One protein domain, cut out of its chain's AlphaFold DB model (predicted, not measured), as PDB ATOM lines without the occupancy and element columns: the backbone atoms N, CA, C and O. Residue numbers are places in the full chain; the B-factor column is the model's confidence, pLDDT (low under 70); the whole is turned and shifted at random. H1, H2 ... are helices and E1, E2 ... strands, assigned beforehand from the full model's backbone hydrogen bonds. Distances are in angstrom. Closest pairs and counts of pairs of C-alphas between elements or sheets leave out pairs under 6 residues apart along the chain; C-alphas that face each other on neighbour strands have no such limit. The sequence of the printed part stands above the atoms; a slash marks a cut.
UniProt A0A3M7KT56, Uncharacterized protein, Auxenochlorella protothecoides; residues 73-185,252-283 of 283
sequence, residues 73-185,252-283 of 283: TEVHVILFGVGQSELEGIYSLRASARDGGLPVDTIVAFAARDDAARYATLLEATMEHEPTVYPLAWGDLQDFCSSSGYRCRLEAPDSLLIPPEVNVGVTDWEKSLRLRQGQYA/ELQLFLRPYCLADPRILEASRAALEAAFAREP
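What this domain is: This is residues 73 to 185 and 252 to 283 of the 283 residues of an uncharacterized protein of Auxenochlorella protothecoides (UniProt A0A3M7KT56). A strongly twisted sheet of five strands, E1 to E5, has one helix over each face, H1 on one and H2 on the other. H3 lies off the sheet after a long link, residues 156 to 171, and H4 grazes the sheet at edge strand E4, while residues 276 to 283 stick out. The printed part has 145 residues, with five named strands and four named helices in the order E1 E2 E3 H1 E4 H2 E5 H3 H4, of mixed class. The sheet is branched and mixed: E1 with E3, E1 with E4 and E2 with E3 are antiparallel, E3 with E5 parallel. The whole is compact, with a radius of gyration of the C-alphas of 15.3 A and spans of 48 by 39 by 32 A.

How they stand to each other: E1, residues 74 to 80, has E3, residues 104 to 110, on one side and E4, residues 131 to 137, on the other side. N 76 and O 110 of E1 and E3 are 2.8 A apart, within hydrogen-bond range, as are N 77 and O 134 of E1 and E4 at 2.9 A. E2, residues 92 to 95, forms a hairpin with E3, with N 93 and O 106 at 2.8 A. E3 has three neighbours: E1 and E2 on one side, and E5, residues 151 to 155, on the other side, with N 107 and O 151 at 2.8 A. H1, residues 113 to 124, is on the sheet over E1 at a height of 7.3 A, along the strands at 14 degrees to E1 on the local plane; its closest C-alpha pair with E4 is Ala 120 and Pro 131, 5.7 A. H2, residues 138 to 148, is on the opposite face, over E3 and E5 at a height of 9.2 A, and its closest C-alpha pair with E5 is Cys 145 and Arg 151, 5.8 A. H3, residues 172 to 180, is not on the sheet. H4, residues 265 to 279, only grazes it, the C-alphas of Tyr 134 and Ser 271 being the closest of E4 and H4 at 7.6 A. In H1, H2, H3 and H4 every O i to N i+4 pair is within hydrogen-bond range.

Where its parts are: E1 begins at C-alpha 74 (69.021, 67.214, -2.216) and measures 19.3 A, as does E3; E4 measures 18.9 A. H1 is 16.5 A long, H2 15.3 A, and H4 20.7 A, ending at C-alpha 279 (62.529, 77.850, -17.115).

The domain as a whole: The C-alphas of Asp 99 and Pro 283 are the two farthest apart, 55.1 A. Residues 186 to 251 are not printed, and C-alphas 185 and 252 are 32.6 A apart across the cut. The links E1 to E2 and E5 to H3 are long. The mean pLDDT of the printed part is 72.7, and residues 252 to 283 are among those under 70.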
ATOM      1  N   THR A  73      67.892  65.821   1.980       85.62
ATOM      2  CA  THR A  73      69.211  65.900   1.352       85.62
ATOM      3  C   THR A  73      69.004  65.869  -0.156       85.62
ATOM      4  O   THR A  73      68.726  64.815  -0.731       85.62
ATOM      5  N   GLU A  74      69.061  67.044  -0.771       92.44
ATOM      6  CA  GLU A  74      69.021  67.214  -2.216       92.44
ATOM      7  C   GLU A  74      70.301  66.620  -2.804       92.44
ATOM      8  O   GLU A  74      71.403  66.842  -2.298       92.44
ATOM      9  N   VAL A  75      70.139  65.814  -3.844       95.25
ATOM     10  CA  VAL A  75      71.223  65.160  -4.571       95.25
ATOM     11  C   VAL A  75      71.024  65.374  -6.061       95.25
ATOM     12  O   VAL A  75      69.916  65.615  -6.531       95.25
ATOM     13  N   HIS A  76      72.105  65.264  -6.816       95.25
ATOM     14  CA  HIS A  76      72.116  65.529  -8.245       95.25
ATOM     15  C   HIS A  76      72.362  64.227  -8.999       95.25
ATOM     16  O   HIS A  76      73.366  63.560  -8.759       95.25
ATOM     17  N   VAL A  77      71.457  63.859  -9.900       93.69
ATOM     18  CA  VAL A  77      71.592  62.699 -10.796       93.69
ATOM     19  C   VAL A  77      71.761  63.166 -12.238       93.69
ATOM     20  O   VAL A  77      71.485  64.322 -12.556       93.69
ATOM     21  N   ILE A  78      72.222  62.277 -13.117       91.31
ATOM     22  CA  ILE A  78      72.332  62.558 -14.552       91.31
ATOM     23  C   ILE A  78      71.167  61.889 -15.283       91.31
ATOM     24  O   ILE A  78      70.988  60.674 -15.179       91.31
ATOM     25  N   LEU A  79      70.392  62.683 -16.019       87.56
ATOM     26  CA  LEU A  79      69.327  62.229 -16.912       87.56
ATOM     27  C   LEU A  79      69.738  62.403 -18.378       87.56
ATOM     28  O   LEU A  79      70.585  63.230 -18.697       87.56
ATOM     29  N   PHE A  80      69.092  61.663 -19.271       81.12
ATOM     30  CA  PHE A  80      69.138  61.849 -20.723       81.12
ATOM     31  C   PHE A  80      67.712  61.945 -21.264       81.12
ATOM     32  O   PHE A  80      66.793  61.410 -20.648       81.12
ATOM     33  N   GLY A  81      67.524  62.616 -22.405       75.81
ATOM     34  CA  GLY A  81      66.217  62.692 -23.075       75.81
ATOM     35  C   GLY A  81      65.153  63.508 -22.330       75.81
ATOM     36  O   GLY A  81      63.965  63.316 -22.574       75.81
ATOM     37  N   VAL A  82      65.556  64.410 -21.428       76.44
ATOM     38  CA  VAL A  82      64.635  65.210 -20.602       76.44
ATOM     39  C   VAL A  82      63.638  65.984 -21.469       76.44
ATOM     40  O   VAL A  82      64.004  66.606 -22.467       76.44
ATOM     41  N   GLY A  83      62.355  65.918 -21.102       68.06
ATOM     42  CA  GLY A  83      61.264  66.543 -21.862       68.06
ATOM     43  C   GLY A  83      60.807  65.759 -23.102       68.06
ATOM     44  O   GLY A  83      59.839  66.154 -23.754       68.06
ATOM     45  N   GLN A  84      61.441  64.626 -23.418       66.25
ATOM     46  CA  GLN A  84      60.983  63.679 -24.435       66.25
ATOM     47  C   GLN A  84      60.292  62.509 -23.718       66.25
ATOM     48  O   GLN A  84      60.949  61.587 -23.243       66.25
ATOM     49  N   SER A  85      58.957  62.532 -23.628       56.03
ATOM     50  CA  SER A  85      58.178  61.686 -22.694       56.03
ATOM     51  C   SER A  85      58.383  60.166 -22.803       56.03
ATOM     52  O   SER A  85      58.062  59.442 -21.870       56.03
ATOM     53  N   GLU A  86      58.886  59.675 -23.937       57.44
ATOM     54  CA  GLU A  86      59.152  58.251 -24.198       57.44
ATOM     55  C   GLU A  86      60.649  57.885 -24.139       57.44
ATOM     56  O   GLU A  86      61.008  56.734 -24.398       57.44
ATOM     57  N   LEU A  87      61.521  58.864 -23.872       59.03
ATOM     58  CA  LEU A  87      62.981  58.780 -24.011       59.03
ATOM     59  C   LEU A  87      63.762  59.307 -22.798       59.03
ATOM     60  O   LEU A  87      64.986  59.201 -22.784       59.03
ATOM     61  N   GLU A  88      63.076  59.826 -21.779       71.31
ATOM     62  CA  GLU A  88      63.704  60.234 -20.523       71.31
ATOM     63  C   GLU A  88      64.210  59.014 -19.732       71.31
ATOM     64  O   GLU A  88      63.469  58.055 -19.492       71.31
ATOM     65  N   GLY A  89      65.480  59.046 -19.320       75.62
ATOM     66  CA  GLY A  89      66.129  57.950 -18.599       75.62
ATOM     67  C   GLY A  89      67.255  58.418 -17.678       75.62
ATOM     68  O   GLY A  89      67.927  59.410 -17.955       75.62
ATOM     69  N   ILE A  90      67.474  57.690 -16.580       84.19
ATOM     70  CA  ILE A  90      68.523  57.976 -15.591       84.19
ATOM     71  C   ILE A  90      69.812  57.204 -15.895       84.19
ATOM     72  O   ILE A  90      69.784  56.034 -16.282       84.19
ATOM     73  N   TYR A  91      70.958  57.858 -15.720       85.56
ATOM     74  CA  TYR A  91      72.270  57.257 -15.938       85.56
ATOM     75  C   TYR A  91      72.622  56.226 -14.855       85.56
ATOM     76  O   TYR A  91      72.471  56.477 -13.657       85.56
ATOM     77  N   SER A  92      73.171  55.085 -15.276       85.69
ATOM     78  CA  SER A  92      73.647  54.026 -14.384       85.69
ATOM     79  C   SER A  92      74.989  53.458 -14.838       85.69
ATOM     80  O   SER A  92      75.186  53.182 -16.020       85.69
ATOM     81  N   LEU A  93      75.874  53.190 -13.881       84.06
ATOM     82  CA  LEU A  93      77.063  52.361 -14.068       84.06
ATOM     83  C   LEU A  93      76.703  50.886 -13.889       84.06
ATOM     84  O   LEU A  93      75.944  50.551 -12.981       84.06
ATOM     85  N   ARG A  94      77.287  49.992 -14.690       78.19
ATOM     86  CA  ARG A  94      77.127  48.545 -14.519       78.19
ATOM     87  C   ARG A  94      78.426  47.924 -14.026       78.19
ATOM     88  O   ARG A  94      79.488  48.161 -14.588       78.19
ATOM     89  N   ALA A  95      78.321  47.078 -13.008       74.50
ATOM     90  CA  ALA A  95      79.395  46.177 -12.618       74.50
ATOM     91  C   ALA A  95      79.104  44.766 -13.149       74.50
ATOM     92  O   ALA A  95      78.045  44.192 -12.875       74.50
ATOM     93  N   SER A  96      80.056  44.202 -13.892       68.19
ATOM     94  CA  SER A  96      80.079  42.776 -14.225       68.19
ATOM     95  C   SER A  96      80.495  41.979 -12.986       68.19
ATOM     96  O   SER A  96      81.513  42.283 -12.367       68.19
ATOM     97  N   ALA A  97      79.728  40.956 -12.608       62.72
ATOM     98  CA  ALA A  97      80.129  40.067 -11.521       62.72
ATOM     99  C   ALA A  97      81.250  39.128 -12.002       62.72
ATOM    100  O   ALA A  97      81.093  38.471 -13.032       62.72
ATOM    101  N   ARG A  98      82.358  39.037 -11.249       57.75
ATOM    102  CA  ARG A  98      83.511  38.173 -11.587       57.75
ATOM    103  C   ARG A  98      83.126  36.701 -11.769       57.75
ATOM    104  O   ARG A  98      83.700  36.023 -12.613       57.75
ATOM    105  N   ASP A  99      82.143  36.237 -11.005       69.00
ATOM    106  CA  ASP A  99      81.879  34.813 -10.771       69.00
ATOM    107  C   ASP A  99      80.553  34.350 -11.401       69.00
ATOM    108  O   ASP A  99      79.819  33.539 -10.842       69.00
ATOM    109  N   GLY A 100      80.200  34.919 -12.560       63.69
ATOM    110  CA  GLY A 100      78.991  34.552 -13.311       63.69
ATOM    111  C   GLY A 100      77.669  35.036 -12.698       63.69
ATOM    112  O   GLY A 100      76.596  34.628 -13.144       63.69
ATOM    113  N   GLY A 101      77.726  35.909 -11.688       71.69
ATOM    114  CA  GLY A 101      76.548  36.575 -11.133       71.69
ATOM    115  C   GLY A 101      75.857  37.504 -12.141       71.69
ATOM    116  O   GLY A 101      76.453  37.958 -13.120       71.69
ATOM    117  N   LEU A 102      74.586  37.826 -11.886       77.31
ATOM    118  CA  LEU A 102      73.852  38.794 -12.701       77.31
ATOM    119  C   LEU A 102      74.505  40.188 -12.564       77.31
ATOM    120  O   LEU A 102      74.794  40.597 -11.436       77.31
ATOM    121  N   PRO A 103      74.740  40.932 -13.664       74.50
ATOM    122  CA  PRO A 103      75.337  42.259 -13.582       74.50
ATOM    123  C   PRO A 103      74.434  43.236 -12.826       74.50
ATOM    124  O   PRO A 103      73.210  43.215 -12.981       74.50
ATOM    125  N   VAL A 104      75.050  44.116 -12.037       79.69
ATOM    126  CA  VAL A 104      74.349  45.044 -11.140       79.69
ATOM    127  C   VAL A 104      74.450  46.466 -11.674       79.69
ATOM    128  O   VAL A 104      75.551  46.969 -11.901       79.69
ATOM    129  N   ASP A 105      73.298  47.117 -11.829       82.56
ATOM    130  CA  ASP A 105      73.200  48.513 -12.252       82.56
ATOM    131  C   ASP A 105      73.168  49.435 -11.024       82.56
ATOM    132  O   ASP A 105      72.429  49.198 -10.065       82.56
ATOM    133  N   THR A 106      73.988  50.483 -11.050       86.44
ATOM    134  CA  THR A 106      74.187  51.442  -9.960       86.44
ATOM    135  C   THR A 106      73.959  52.861 -10.461       86.44
ATOM    136  O   THR A 106      74.721  53.358 -11.291       86.44
ATOM    137  N   ILE A 107      72.940  53.535  -9.938       89.88
ATOM    138  CA  ILE A 107      72.711  54.960 -10.174       89.88
ATOM    139  C   ILE A 107      73.660  55.752  -9.275       89.88
ATOM    140  O   ILE A 107      73.736  55.513  -8.066       89.88
ATOM    141  N   VAL A 108      74.389  56.685  -9.883       91.75
ATOM    142  CA  VAL A 108      75.285  57.606  -9.178       91.75
ATOM    143  C   VAL A 108      74.551  58.920  -8.947       91.75
ATOM    144  O   VAL A 108      74.021  59.516  -9.886       91.75
ATOM    145  N   ALA A 109      74.544  59.369  -7.698       94.00
ATOM    146  CA  ALA A 109      74.065  60.678  -7.293       94.00
ATOM    147  C   ALA A 109      75.194  61.459  -6.623       94.00
ATOM    148  O   ALA A 109      76.031  60.872  -5.942       94.00
ATOM    149  N   PHE A 110      75.197  62.778  -6.769       95.62
ATOM    150  CA  PHE A 110      76.221  63.663  -6.223       95.62
ATOM    151  C   PHE A 110      75.604  64.607  -5.192       95.62
ATOM    152  O   PHE A 110      74.586  65.249  -5.457       95.62
ATOM    153  N   ALA A 111      76.234  64.732  -4.023       94.31
ATOM    154  CA  ALA A 111      75.822  65.713  -3.021       94.31
ATOM    155  C   ALA A 111      76.024  67.163  -3.508       94.31
ATOM    156  O   ALA A 111      75.245  68.045  -3.157       94.31
ATOM    157  N   ALA A 112      77.040  67.413  -4.341       94.31
ATOM    158  CA  ALA A 112      77.321  68.724  -4.922       94.31
ATOM    159  C   ALA A 112      76.944  68.786  -6.412       94.31
ATOM    160  O   ALA A 112      77.301  67.909  -7.203       94.31
ATOM    161  N   ARG A 113      76.268  69.871  -6.812       95.38
ATOM    162  CA  ARG A 113      75.859  70.116  -8.206       95.38
ATOM    163  C   ARG A 113      77.046  70.228  -9.161       95.38
ATOM    164  O   ARG A 113      76.964  69.746 -10.287       95.38
ATOM    165  N   ASP A 114      78.136  70.844  -8.713       96.19
ATOM    166  CA  ASP A 114      79.324  71.087  -9.540       96.19
ATOM    167  C   ASP A 114      80.084  69.787  -9.863       96.19
ATOM    168  O   ASP A 114      80.703  69.672 -10.923       96.19
ATOM    169  N   ASP A 115      79.976  68.772  -8.999       96.19
ATOM    170  CA  ASP A 115      80.517  67.433  -9.250       96.19
ATOM    171  C   ASP A 115      79.692  66.687 -10.303       96.19
ATOM    172  O   ASP A 115      80.260  66.146 -11.252       96.19
ATOM    173  N   ALA A 116      78.358  66.754 -10.207       95.25
ATOM    174  CA  ALA A 116      77.469  66.233 -11.244       95.25
ATOM    175  C   ALA A 116      77.680  66.940 -12.594       95.25
ATOM    176  O   ALA A 116      77.748  66.276 -13.623       95.25
ATOM    177  N   ALA A 117      77.832  68.269 -12.602       95.44
ATOM    178  CA  ALA A 117      78.076  69.042 -13.821       95.44
ATOM    179  C   ALA A 117      79.411  68.670 -14.484       95.44
ATOM    180  O   ALA A 117      79.453  68.422 -15.686       95.44
ATOM    181  N   ARG A 118      80.490  68.535 -13.702       95.50
ATOM    182  CA  ARG A 118      81.780  68.043 -14.209       95.50
ATOM    183  C   ARG A 118      81.660  66.633 -14.795       95.50
ATOM    184  O   ARG A 118      82.214  66.372 -15.859       95.50
ATOM    185  N   TYR A 119      80.945  65.737 -14.118       93.12
ATOM    186  CA  TYR A 119      80.721  64.371 -14.595       93.12
ATOM    187  C   TYR A 119      79.888  64.341 -15.890       93.12
ATOM    188  O   TYR A 119      80.207  63.583 -16.803       93.12
ATOM    189  N   ALA A 120      78.877  65.209 -16.006       92.12
ATOM    190  CA  ALA A 120      78.065  65.390 -17.209       92.12
ATOM    191  C   ALA A 120      78.910  65.843 -18.414       92.12
ATOM    192  O   ALA A 120      78.897  65.176 -19.443       92.12
ATOM    193  N   THR A 121      79.747  66.875 -18.262       92.62
ATOM    194  CA  THR A 121      80.646  67.342 -19.337       92.62
ATOM    195  C   THR A 121      81.648  66.270 -19.792       92.62
ATOM    196  O   THR A 121      82.023  66.216 -20.963       92.62
ATOM    197  N   LEU A 122      82.078  65.373 -18.897       90.50
ATOM    198  CA  LEU A 122      82.918  64.227 -19.271       90.50
ATOM    199  C   LEU A 122      82.125  63.141 -20.028       90.50
ATOM    200  O   LEU A 122      82.681  62.479 -20.906       90.50
ATOM    201  N   LEU A 123      80.829  62.975 -19.739       87.00
ATOM    202  CA  LEU A 123      79.937  62.092 -20.500       87.00
ATOM    203  C   LEU A 123      79.603  62.644 -21.894       87.00
ATOM    204  O   LEU A 123      79.585  61.868 -22.845       87.00
ATOM    205  N   GLU A 124      79.403  63.957 -22.046       86.38
ATOM    206  CA  GLU A 124      79.182  64.616 -23.352       86.38
ATOM    207  C   GLU A 124      80.290  64.291 -24.357       86.38
ATOM    208  O   GLU A 124      80.027  64.022 -25.524       86.38
ATOM    209  N   ALA A 125      81.544  64.262 -23.900       85.88
ATOM    210  CA  ALA A 125      82.689  63.950 -24.750       85.88
ATOM    211  C   ALA A 125      82.739  62.480 -25.220       85.88
ATOM    212  O   ALA A 125      83.514  62.160 -26.122       85.88
ATOM    213  N   THR A 126      81.955  61.587 -24.605       76.38
ATOM    214  CA  THR A 126      81.985  60.133 -24.849       76.38
ATOM    215  C   THR A 126      80.682  59.572 -25.429       76.38
ATOM    216  O   THR A 126      80.640  58.388 -25.765       76.38
ATOM    217  N   MET A 127      79.623  60.383 -25.574       74.81
ATOM    218  CA  MET A 127      78.295  59.935 -26.023       74.81
ATOM    219  C   MET A 127      77.637  60.899 -27.014       74.81
ATOM    220  O   MET A 127      77.886  62.096 -26.999       74.81
ATOM    221  N   GLU A 128      76.735  60.380 -27.852       74.44
ATOM    222  CA  GLU A 128      75.984  61.178 -28.842       74.44
ATOM    223  C   GLU A 128      74.856  62.035 -28.230       74.44
ATOM    224  O   GLU A 128      74.193  62.782 -28.948       74.44
ATOM    225  N   HIS A 129      74.614  61.924 -26.919       76.00
ATOM    226  CA  HIS A 129      73.413  62.434 -26.251       76.00
ATOM    227  C   HIS A 129      73.762  63.385 -25.113       76.00
ATOM    228  O   HIS A 129      74.717  63.147 -24.377       76.00
ATOM    229  N   GLU A 130      72.957  64.432 -24.948       84.81
ATOM    230  CA  GLU A 130      73.180  65.496 -23.967       84.81
ATOM    231  C   GLU A 130      72.719  65.066 -22.553       84.81
ATOM    232  O   GLU A 130      71.531  64.776 -22.356       84.81
ATOM    233  N   PRO A 131      73.630  64.989 -21.561       88.50
ATOM    234  CA  PRO A 131      73.294  64.734 -20.169       88.50
ATOM    235  C   PRO A 131      72.714  65.983 -19.507       88.50
ATOM    236  O   PRO A 131      73.244  67.082 -19.609       88.50
ATOM    237  N   THR A 132      71.659  65.799 -18.724       89.38
ATOM    238  CA  THR A 132      71.045  66.849 -17.907       89.38
ATOM    239  C   THR A 132      71.293  66.563 -16.430       89.38
ATOM    240  O   THR A 132      70.908  65.510 -15.921       89.38
ATOM    241  N   VAL A 133      71.910  67.508 -15.714       94.31
ATOM    242  CA  VAL A 133      72.047  67.438 -14.250       94.31
ATOM    243  C   VAL A 133      70.705  67.762 -13.601       94.31
ATOM    244  O   VAL A 133      70.181  68.862 -13.774       94.31
ATOM    245  N   TYR A 134      70.179  66.826 -12.816       89.69
ATOM    246  CA  TYR A 134      68.831  66.887 -12.269       89.69
ATOM    247  C   TYR A 134      68.812  66.790 -10.727       89.69
ATOM    248  O   TYR A 134      69.360  65.822 -10.189       89.69
ATOM    249  N   PRO A 135      68.203  67.751  -9.999       92.56
ATOM    250  CA  PRO A 135      68.086  67.711  -8.542       92.56
ATOM    251  C   PRO A 135      66.912  66.829  -8.084       92.56
ATOM    252  O   PRO A 135      65.777  66.993  -8.528       92.56
ATOM    253  N   LEU A 136      67.171  65.912  -7.155       87.06
ATOM    254  CA  LEU A 136      66.201  64.960  -6.607       87.06
ATOM    255  C   LEU A 136      66.408  64.815  -5.091       87.06
ATOM    256  O   LEU A 136      67.524  64.965  -4.596       87.06
ATOM    257  N   ALA A 137      65.360  64.500  -4.327       90.44
ATOM    258  CA  ALA A 137      65.538  64.164  -2.917       90.44
ATOM    259  C   ALA A 137      66.169  62.769  -2.781       90.44
ATOM    260  O   ALA A 137      65.735  61.810  -3.420       90.44
ATOM    261  N   TRP A 138      67.166  62.627  -1.902       91.06
ATOM    262  CA  TRP A 138      67.843  61.345  -1.680       91.06
ATOM    263  C   TRP A 138      66.880  60.206  -1.295       91.06
ATOM    264  O   TRP A 138      67.066  59.082  -1.751       91.06
ATOM    265  N   GLY A 139      65.828  60.498  -0.521       87.50
ATOM    266  CA  GLY A 139      64.800  59.515  -0.154       87.50
ATOM    267  C   GLY A 139      64.047  58.955  -1.365       87.50
ATOM    268  O   GLY A 139      64.000  57.740  -1.537       87.50
ATOM    269  N   ASP A 140      63.555  59.826  -2.252       87.62
ATOM    270  CA  ASP A 140      62.844  59.423  -3.476       87.62
ATOM    271  C   ASP A 140      63.734  58.552  -4.376       87.62
ATOM    272  O   ASP A 140      63.294  57.550  -4.943       87.62
ATOM    273  N   LEU A 141      65.023  58.897  -4.462       87.38
ATOM    274  CA  LEU A 141      66.008  58.125  -5.213       87.38
ATOM    275  C   LEU A 141      66.284  56.746  -4.578       87.38
ATOM    276  O   LEU A 141      66.418  55.753  -5.297       87.38
ATOM    277  N   GLN A 142      66.345  56.652  -3.246       88.25
ATOM    278  CA  GLN A 142      66.496  55.374  -2.542       88.25
ATOM    279  C   GLN A 142      65.276  54.462  -2.730       88.25
ATOM    280  O   GLN A 142      65.450  53.260  -2.967       88.25
ATOM    281  N   ASP A 143      64.065  55.018  -2.672       85.56
ATOM    282  CA  ASP A 143      62.815  54.292  -2.912       85.56
ATOM    283  C   ASP A 143      62.740  53.783  -4.361       85.56
ATOM    284  O   ASP A 143      62.417  52.612  -4.599       85.56
ATOM    285  N   PHE A 144      63.133  54.612  -5.334       83.62
ATOM    286  CA  PHE A 144      63.255  54.216  -6.738       83.62
ATOM    287  C   PHE A 144      64.257  53.078  -6.943       83.62
ATOM    288  O   PHE A 144      63.930  52.065  -7.566       83.62
ATOM    289  N   CYS A 145      65.461  53.197  -6.374       84.69
ATOM    290  CA  CYS A 145      66.470  52.147  -6.475       84.69
ATOM    291  C   CYS A 145      65.978  50.819  -5.887       84.69
ATOM    292  O   CYS A 145      66.137  49.764  -6.503       84.69
ATOM    293  N   SER A 146      65.347  50.882  -4.713       85.88
ATOM    294  CA  SER A 146      64.871  49.705  -3.981       85.88
ATOM    295  C   SER A 146      63.714  49.002  -4.693       85.88
ATOM    296  O   SER A 146      63.674  47.774  -4.727       85.88
ATOM    297  N   SER A 147      62.794  49.766  -5.287       79.19
ATOM    298  CA  SER A 147      61.647  49.233  -6.039       79.19
ATOM    299  C   SER A 147      62.022  48.703  -7.428       79.19
ATOM    300  O   SER A 147      61.444  47.715  -7.875       79.19
ATOM    301  N   SER A 148      63.010  49.315  -8.087       77.88
ATOM    302  CA  SER A 148      63.415  48.989  -9.464       77.88
ATOM    303  C   SER A 148      64.592  48.006  -9.564       77.88
ATOM    304  O   SER A 148      65.007  47.653 -10.663       77.88
ATOM    305  N   GLY A 149      65.133  47.535  -8.433       81.44
ATOM    306  CA  GLY A 149      66.217  46.541  -8.394       81.44
ATOM    307  C   GLY A 149      67.627  47.103  -8.623       81.44
ATOM    308  O   GLY A 149      68.566  46.336  -8.837       81.44
ATOM    309  N   TYR A 150      67.792  48.422  -8.555       83.94
ATOM    310  CA  TYR A 150      69.080  49.097  -8.691       83.94
ATOM    311  C   TYR A 150      69.870  49.153  -7.378       83.94
ATOM    312  O   TYR A 150      69.346  49.019  -6.267       83.94
ATOM    313  N   ARG A 151      71.159  49.473  -7.501       88.69
ATOM    314  CA  ARG A 151      71.929  50.115  -6.432       88.69
ATOM    315  C   ARG A 151      71.924  51.629  -6.606       88.69
ATOM    316  O   ARG A 151      71.913  52.137  -7.719       88.69
ATOM    317  N   CYS A 152      71.981  52.333  -5.486       89.31
ATOM    318  CA  CYS A 152      72.159  53.776  -5.433       89.31
ATOM    319  C   CYS A 152      73.470  54.070  -4.706       89.31
ATOM    320  O   CYS A 152      73.722  53.505  -3.639       89.31
ATOM    321  N   ARG A 153      74.296  54.948  -5.274       91.69
ATOM    322  CA  ARG A 153      75.574  55.380  -4.704       91.69
ATOM    323  C   ARG A 153      75.593  56.904  -4.619       91.69
ATOM    324  O   ARG A 153      75.415  57.568  -5.634       91.69
ATOM    325  N   LEU A 154      75.798  57.432  -3.413       94.06
ATOM    326  CA  LEU A 154      75.944  58.866  -3.168       94.06
ATOM    327  C   LEU A 154      77.428  59.234  -3.097       94.06
ATOM    328  O   LEU A 154      78.143  58.766  -2.213       94.06
ATOM    329  N   GLU A 155      77.864  60.092  -4.009       94.44
ATOM    330  CA  GLU A 155      79.165  60.745  -3.975       94.44
ATOM    331  C   GLU A 155      79.141  61.947  -3.031       94.44
ATOM    332  O   GLU A 155      78.242  62.794  -3.079       94.44
ATOM    333  N   ALA A 156      80.161  62.019  -2.175       91.25
ATOM    334  CA  ALA A 156      80.427  63.182  -1.342       91.25
ATOM    335  C   ALA A 156      80.876  64.387  -2.199       91.25
ATOM    336  O   ALA A 156      81.325  64.185  -3.332       91.25
ATOM    337  N   PRO A 157      80.788  65.624  -1.673       91.75
ATOM    338  CA  PRO A 157      81.370  66.794  -2.326       91.75
ATOM    339  C   PRO A 157      82.869  66.618  -2.598       91.75
ATOM    340  O   PRO A 157      83.559  65.921  -1.851       91.75
ATOM    341  N   ASP A 158      83.353  67.274  -3.652       89.81
ATOM    342  CA  ASP A 158      84.729  67.207  -4.157       89.81
ATOM    343  C   ASP A 158      85.131  65.810  -4.690       89.81
ATOM    344  O   ASP A 158      86.319  65.499  -4.830       89.81
ATOM    345  N   SER A 159      84.158  64.949  -5.029       86.62
ATOM    346  CA  SER A 159      84.448  63.606  -5.555       86.62
ATOM    347  C   SER A 159      85.054  63.651  -6.959       86.62
ATOM    348  O   SER A 159      84.420  64.057  -7.934       86.62
ATOM    349  N   LEU A 160      86.278  63.143  -7.102       90.06
ATOM    350  CA  LEU A 160      86.980  63.017  -8.385       90.06
ATOM    351  C   LEU A 160      86.539  61.783  -9.197       90.06
ATOM    352  O   LEU A 160      87.353  61.172  -9.888       90.06
ATOM    353  N   LEU A 161      85.262  61.398  -9.119       87.56
ATOM    354  CA  LEU A 161      84.706  60.351  -9.971       87.56
ATOM    355  C   LEU A 161      84.752  60.793 -11.447       87.56
ATOM    356  O   LEU A 161      84.311  61.886 -11.799       87.56
ATOM    357  N   ILE A 162      85.269  59.919 -12.307       87.69
ATOM    358  CA  ILE A 162      85.376  60.102 -13.761       87.69
ATOM    359  C   ILE A 162      84.527  58.998 -14.417       87.69
ATOM    360  O   ILE A 162      84.529  57.869 -13.909       87.69
ATOM    361  N   PRO A 163      83.750  59.278 -15.481       84.94
ATOM    362  CA  PRO A 163      83.042  58.226 -16.205       84.94
ATOM    363  C   PRO A 163      84.038  57.250 -16.859       84.94
ATOM    364  O   PRO A 163      85.105  57.680 -17.295       84.94
ATOM    365  N   PRO A 164      83.723  55.943 -16.925       77.94
ATOM    366  CA  PRO A 164      84.524  54.971 -17.668       77.94
ATOM    367  C   PRO A 164      84.870  55.416 -19.096       77.94
ATOM    368  O   PRO A 164      84.057  56.042 -19.765       77.94
ATOM    369  N   GLU A 165      86.053  55.030 -19.582       66.75
ATOM    370  CA  GLU A 165      86.555  55.413 -20.916       66.75
ATOM    371  C   GLU A 165      85.814  54.737 -22.085       66.75
ATOM    372  O   GLU A 165      85.897  55.200 -23.223       66.75
ATOM    373  N   VAL A 166      85.127  53.617 -21.827       61.66
ATOM    374  CA  VAL A 166      84.438  52.814 -22.849       61.66
ATOM    375  C   VAL A 166      82.944  52.770 -22.560       61.66
ATOM    376  O   VAL A 166      82.487  52.056 -21.664       61.66
ATOM    377  N   ASN A 167      82.186  53.493 -23.381       61.94
ATOM    378  CA  ASN A 167      80.732  53.572 -23.321       61.94
ATOM    379  C   ASN A 167      80.094  52.525 -24.250       61.94
ATOM    380  O   ASN A 167      80.629  52.217 -25.318       61.94
ATOM    381  N   VAL A 168      78.919  51.991 -23.891       59.81
ATOM    382  CA  VAL A 168      78.118  51.195 -24.840       59.81
ATOM    383  C   VAL A 168      77.746  52.035 -26.065       59.81
ATOM    384  O   VAL A 168      76.896  52.914 -25.986       59.81
ATOM    385  N   GLY A 169      78.324  51.708 -27.224       56.09
ATOM    386  CA  GLY A 169      78.086  52.434 -28.483       56.09
ATOM    387  C   GLY A 169      76.665  52.326 -29.055       56.09
ATOM    388  O   GLY A 169      76.340  53.011 -30.015       56.09
ATOM    389  N   VAL A 170      75.814  51.464 -28.487       58.94
ATOM    390  CA  VAL A 170      74.355  51.595 -28.590       58.94
ATOM    391  C   VAL A 170      73.782  51.282 -27.217       58.94
ATOM    392  O   VAL A 170      73.825  50.134 -26.750       58.94
ATOM    393  N   THR A 171      73.241  52.312 -26.585       66.44
ATOM    394  CA  THR A 171      72.493  52.206 -25.337       66.44
ATOM    395  C   THR A 171      71.264  51.320 -25.543       66.44
ATOM    396  O   THR A 171      70.716  51.193 -26.642       66.44
ATOM    397  N   ASP A 172      70.785  50.670 -24.492       66.44
ATOM    398  CA  ASP A 172      69.577  49.863 -24.630       66.44
ATOM    399  C   ASP A 172      68.317  50.741 -24.804       66.44
ATOM    400  O   ASP A 172      67.315  50.265 -25.349       66.44
ATOM    401  N   TRP A 173      68.356  52.024 -24.406       67.44
ATOM    402  CA  TRP A 173      67.275  52.976 -24.699       67.44
ATOM    403  C   TRP A 173      67.183  53.256 -26.203       67.44
ATOM    404  O   TRP A 173      66.087  53.200 -26.759       67.44
ATOM    405  N   GLU A 174      68.312  53.408 -26.901       66.06
ATOM    406  CA  GLU A 174      68.321  53.512 -28.364       66.06
ATOM    407  C   GLU A 174      67.819  52.227 -29.018       66.06
ATOM    408  O   GLU A 174      67.028  52.293 -29.956       66.06
ATOM    409  N   LYS A 175      68.198  51.043 -28.512       70.19
ATOM    410  CA  LYS A 175      67.637  49.765 -29.005       70.19
ATOM    411  C   LYS A 175      66.115  49.757 -28.866       70.19
ATOM    412  O   LYS A 175      65.416  49.385 -29.806       70.19
ATOM    413  N   SER A 176      65.602  50.225 -27.730       67.50
ATOM    414  CA  SER A 176      64.164  50.314 -27.451       67.50
ATOM    415  C   SER A 176      63.456  51.301 -28.384       67.50
ATOM    416  O   SER A 176      62.399  50.982 -28.930       67.50
ATOM    417  N   LEU A 177      64.056  52.468 -28.635       69.81
ATOM    418  CA  LEU A 177      63.535  53.465 -29.570       69.81
ATOM    419  C   LEU A 177      63.511  52.936 -31.008       69.81
ATOM    420  O   LEU A 177      62.474  52.981 -31.670       69.81
ATOM    421  N   ARG A 178      64.639  52.405 -31.489       74.56
ATOM    422  CA  ARG A 178      64.788  51.940 -32.872       74.56
ATOM    423  C   ARG A 178      63.916  50.696 -33.149       74.56
ATOM    424  O   ARG A 178      63.408  50.554 -34.260       74.56
ATOM    425  N   LEU A 179      63.641  49.857 -32.140       75.62
ATOM    426  CA  LEU A 179      62.601  48.811 -32.191       75.62
ATOM    427  C   LEU A 179      61.192  49.404 -32.353       75.62
ATOM    428  O   LEU A 179      60.472  49.021 -33.273       75.62
ATOM    429  N   ARG A 180      60.797  50.367 -31.504       69.81
ATOM    430  CA  ARG A 180      59.473  51.025 -31.580       69.81
ATOM    431  C   ARG A 180      59.256  51.770 -32.905       69.81
ATOM    432  O   ARG A 180      58.143  51.788 -33.417       69.81
ATOM    433  N   GLN A 181      60.315  52.349 -33.471       77.19
ATOM    434  CA  GLN A 181      60.298  53.044 -34.765       77.19
ATOM    435  C   GLN A 181      60.337  52.097 -35.982       77.19
ATOM    436  O   GLN A 181      60.380  52.571 -37.115       77.19
ATOM    437  N   GLY A 182      60.344  50.771 -35.783       75.94
ATOM    438  CA  GLY A 182      60.382  49.787 -36.872       75.94
ATOM    439  C   GLY A 182      61.711  49.725 -37.633       75.94
ATOM    440  O   GLY A 182      61.785  49.091 -38.682       75.94
ATOM    441  N   GLN A 183      62.770  50.358 -37.116       73.94
ATOM    442  CA  GLN A 183      64.118  50.319 -37.699       73.94
ATOM    443  C   GLN A 183      64.840  48.998 -37.391       73.94
ATOM    444  O   GLN A 183      65.833  48.670 -38.037       73.94
ATOM    445  N   TYR A 184      64.349  48.237 -36.407       71.50
ATOM    446  CA  TYR A 184      64.828  46.902 -36.056       71.50
ATOM    447  C   TYR A 184      63.671  45.916 -36.195       71.50
ATOM    448  O   TYR A 184      62.622  46.086 -35.576       71.50
ATOM    449  N   ALA A 185      63.882  44.864 -36.983       69.06
ATOM    450  CA  ALA A 185      62.973  43.730 -37.068       69.06
ATOM    451  C   ALA A 185      63.471  42.604 -36.154       69.06
ATOM    452  O   ALA A 185      64.652  42.253 -36.181       69.06
ATOM    453  N   GLU A 252      86.023  46.726 -12.687       32.72
ATOM    454  CA  GLU A 252      85.944  46.797 -14.148       32.72
ATOM    455  C   GLU A 252      84.560  47.333 -14.573       32.72
ATOM    456  O   GLU A 252      83.648  46.592 -14.949       32.72
ATOM    457  N   LEU A 253      84.379  48.646 -14.412       35.22
ATOM    458  CA  LEU A 253      83.144  49.383 -14.655       35.22
ATOM    459  C   LEU A 253      82.955  49.589 -16.156       35.22
ATOM    460  O   LEU A 253      83.180  50.670 -16.694       35.22
ATOM    461  N   GLN A 254      82.522  48.533 -16.837       34.19
ATOM    462  CA  GLN A 254      82.029  48.646 -18.201       34.19
ATOM    463  C   GLN A 254      80.713  49.439 -18.186       34.19
ATOM    464  O   GLN A 254      79.784  49.142 -17.432       34.19
ATOM    465  N   LEU A 255      80.625  50.486 -18.999       35.19
ATOM    466  CA  LEU A 255      79.533  51.452 -18.929       35.19
ATOM    467  C   LEU A 255      78.346  50.965 -19.767       35.19
ATOM    468  O   LEU A 255      78.448  50.865 -20.985       35.19
ATOM    469  N   PHE A 256      77.208  50.691 -19.122       34.53
ATOM    470  CA  PHE A 256      75.966  50.271 -19.783       34.53
ATOM    471  C   PHE A 256      74.809  51.219 -19.445       34.53
ATOM    472  O   PHE A 256      74.231  51.131 -18.362       34.53
ATOM    473  N   LEU A 257      74.374  52.036 -20.409       35.41
ATOM    474  CA  LEU A 257      73.042  52.641 -20.351       35.41
ATOM    475  C   LEU A 257      71.995  51.589 -20.740       35.41
ATOM    476  O   LEU A 257      71.839  51.251 -21.918       35.41
ATOM    477  N   ARG A 258      71.286  51.070 -19.736       35.56
ATOM    478  CA  ARG A 258      70.086  50.229 -19.891       35.56
ATOM    479  C   ARG A 258      68.855  51.080 -20.249       35.56
ATOM    480  O   ARG A 258      68.884  52.290 -20.036       35.56
ATOM    481  N   PRO A 259      67.761  50.497 -20.782       29.78
ATOM    482  CA  PRO A 259      66.568  51.249 -21.117       29.78
ATOM    483  C   PRO A 259      65.699  51.313 -19.875       29.78
ATOM    484  O   PRO A 259      64.850  50.445 -19.667       29.78
ATOM    485  N   TYR A 260      65.903  52.317 -19.037       38.62
ATOM    486  CA  TYR A 260      64.918  52.585 -18.005       38.62
ATOM    487  C   TYR A 260      63.927  53.604 -18.519       38.62
ATOM    488  O   TYR A 260      64.144  54.807 -18.454       38.62
ATOM    489  N   CYS A 261      62.813  53.067 -19.020       29.75
ATOM    490  CA  CYS A 261      61.562  53.801 -19.026       29.75
ATOM    491  C   CYS A 261      61.290  54.225 -17.578       29.75
ATOM    492  O   CYS A 261      60.988  53.375 -16.735       29.75
ATOM    493  N   LEU A 262      61.397  55.523 -17.299       37.81
ATOM    494  CA  LEU A 262      60.934  56.147 -16.061       37.81
ATOM    495  C   LEU A 262      59.397  56.107 -16.015       37.81
ATOM    496  O   LEU A 262      58.700  57.099 -16.187       37.81
ATOM    497  N   ALA A 263      58.867  54.902 -15.800       33.19
ATOM    498  CA  ALA A 263      57.447  54.622 -15.639       33.19
ATOM    499  C   ALA A 263      56.979  54.754 -14.174       33.19
ATOM    500  O   ALA A 263      55.868  54.331 -13.856       33.19
ATOM    501  N   ASP A 264      57.795  55.348 -13.291       42.34
ATOM    502  CA  ASP A 264      57.281  55.923 -12.047       42.34
ATOM    503  C   ASP A 264      56.867  57.384 -12.312       42.34
ATOM    504  O   ASP A 264      57.733  58.253 -12.478       42.34
ATOM    505  N   PRO A 265      55.555  57.686 -12.347       45.56
ATOM    506  CA  PRO A 265      55.069  59.032 -12.627       45.56
ATOM    507  C   PRO A 265      55.483  60.058 -11.564       45.56
ATOM    508  O   PRO A 265      55.369  61.250 -11.820       45.56
ATOM    509  N   ARG A 266      55.966  59.645 -10.383       46.66
ATOM    510  CA  ARG A 266      56.422  60.570  -9.333       46.66
ATOM    511  C   ARG A 266      57.713  61.280  -9.714       46.66
ATOM    512  O   ARG A 266      57.824  62.479  -9.486       46.66
ATOM    513  N   ILE A 267      58.661  60.558 -10.311       50.22
ATOM    514  CA  ILE A 267      59.935  61.144 -10.744       50.22
ATOM    515  C   ILE A 267      59.727  61.969 -12.011       50.22
ATOM    516  O   ILE A 267      60.295  63.048 -12.105       50.22
ATOM    517  N   LEU A 268      58.858  61.523 -12.924       50.16
ATOM    518  CA  LEU A 268      58.507  62.285 -14.127       50.16
ATOM    519  C   LEU A 268      57.757  63.592 -13.797       50.16
ATOM    520  O   LEU A 268      57.992  64.630 -14.408       50.16
ATOM    521  N   GLU A 269      56.862  63.572 -12.805       53.94
ATOM    522  CA  GLU A 269      56.157  64.780 -12.364       53.94
ATOM    523  C   GLU A 269      57.080  65.711 -11.559       53.94
ATOM    524  O   GLU A 269      56.986  66.932 -11.690       53.94
ATOM    525  N   ALA A 270      58.025  65.158 -10.787       47.56
ATOM    526  CA  ALA A 270      59.094  65.937 -10.172       47.56
ATOM    527  C   ALA A 270      60.002  66.581 -11.234       47.56
ATOM    528  O   ALA A 270      60.253  67.784 -11.147       47.56
ATOM    529  N   SER A 271      60.433  65.828 -12.259       46.09
ATOM    530  CA  SER A 271      61.311  66.340 -13.315       46.09
ATOM    531  C   SER A 271      60.635  67.430 -14.130       46.09
ATOM    532  O   SER A 271      61.224  68.493 -14.329       46.09
ATOM    533  N   ARG A 272      59.349  67.256 -14.452       54.66
ATOM    534  CA  ARG A 272      58.504  68.303 -15.036       54.66
ATOM    535  C   ARG A 272      58.420  69.553 -14.155       54.66
ATOM    536  O   ARG A 272      58.676  70.651 -14.645       54.66
ATOM    537  N   ALA A 273      58.114  69.411 -12.864       49.41
ATOM    538  CA  ALA A 273      57.970  70.547 -11.947       49.41
ATOM    539  C   ALA A 273      59.286  71.320 -11.728       49.41
ATOM    540  O   ALA A 273      59.285  72.551 -11.656       49.41
ATOM    541  N   ALA A 274      60.420  70.620 -11.649       48.16
ATOM    542  CA  ALA A 274      61.735  71.240 -11.522       48.16
ATOM    543  C   ALA A 274      62.196  71.908 -12.831       48.16
ATOM    544  O   ALA A 274      62.794  72.983 -12.777       48.16
ATOM    545  N   LEU A 275      61.868  71.339 -13.999       49.03
ATOM    546  CA  LEU A 275      62.133  71.969 -15.296       49.03
ATOM    547  C   LEU A 275      61.285  73.237 -15.485       49.03
ATOM    548  O   LEU A 275      61.809  74.272 -15.890       49.03
ATOM    549  N   GLU A 276      60.000  73.195 -15.116       57.91
ATOM    550  CA  GLU A 276      59.120  74.372 -15.083       57.91
ATOM    551  C   GLU A 276      59.673  75.457 -14.140       57.91
ATOM    552  O   GLU A 276      59.691  76.633 -14.501       57.91
ATOM    553  N   ALA A 277      60.209  75.081 -12.972       49.62
ATOM    554  CA  ALA A 277      60.852  76.011 -12.039       49.62
ATOM    555  C   ALA A 277      62.210  76.562 -12.529       49.62
ATOM    556  O   ALA A 277      62.593  77.670 -12.141       49.62
ATOM    557  N   ALA A 278      62.938  75.814 -13.365       42.09
ATOM    558  CA  ALA A 278      64.172  76.263 -14.005       42.09
ATOM    559  C   ALA A 278      63.879  77.262 -15.136       42.09
ATOM    560  O   ALA A 278      64.412  78.370 -15.117       42.09
ATOM    561  N   PHE A 279      62.957  76.936 -16.049       45.53
ATOM    562  CA  PHE A 279      62.529  77.850 -17.115       45.53
ATOM    563  C   PHE A 279      61.834  79.109 -16.575       45.53
ATOM    564  O   PHE A 279      62.041  80.195 -17.107       45.53
ATOM    565  N   ALA A 280      61.074  79.014 -15.479       49.28
ATOM    566  CA  ALA A 280      60.481  80.180 -14.813       49.28
ATOM    567  C   ALA A 280      61.501  81.083 -14.082       49.28
ATOM    568  O   ALA A 280      61.112  82.099 -13.498       49.28
ATOM    569  N   ARG A 281      62.791  80.715 -14.073       43.94
ATOM    570  CA  ARG A 281      63.895  81.487 -13.481       43.94
ATOM    571  C   ARG A 281      64.765  82.222 -14.506       43.94
ATOM    572  O   ARG A 281      65.607  83.012 -14.076       43.94
ATOM    573  N   GLU A 282      64.560  82.017 -15.807       36.41
ATOM    574  CA  GLU A 282      65.174  82.847 -16.851       36.41
ATOM    575  C   GLU A 282      64.319  84.111 -17.117       36.41
ATOM    576  O   GLU A 282      63.105  83.985 -17.296       36.41
ATOM    577  N   PRO A 283      64.911  85.325 -17.068       44.97
ATOM    578  CA  PRO A 283      64.196  86.605 -17.179       44.97
ATOM    579  C   PRO A 283      63.985  87.115 -18.618       44.97
ATOM    580  O   PRO A 283      64.873  86.898 -19.473       44.97
TER     581      PRO A 283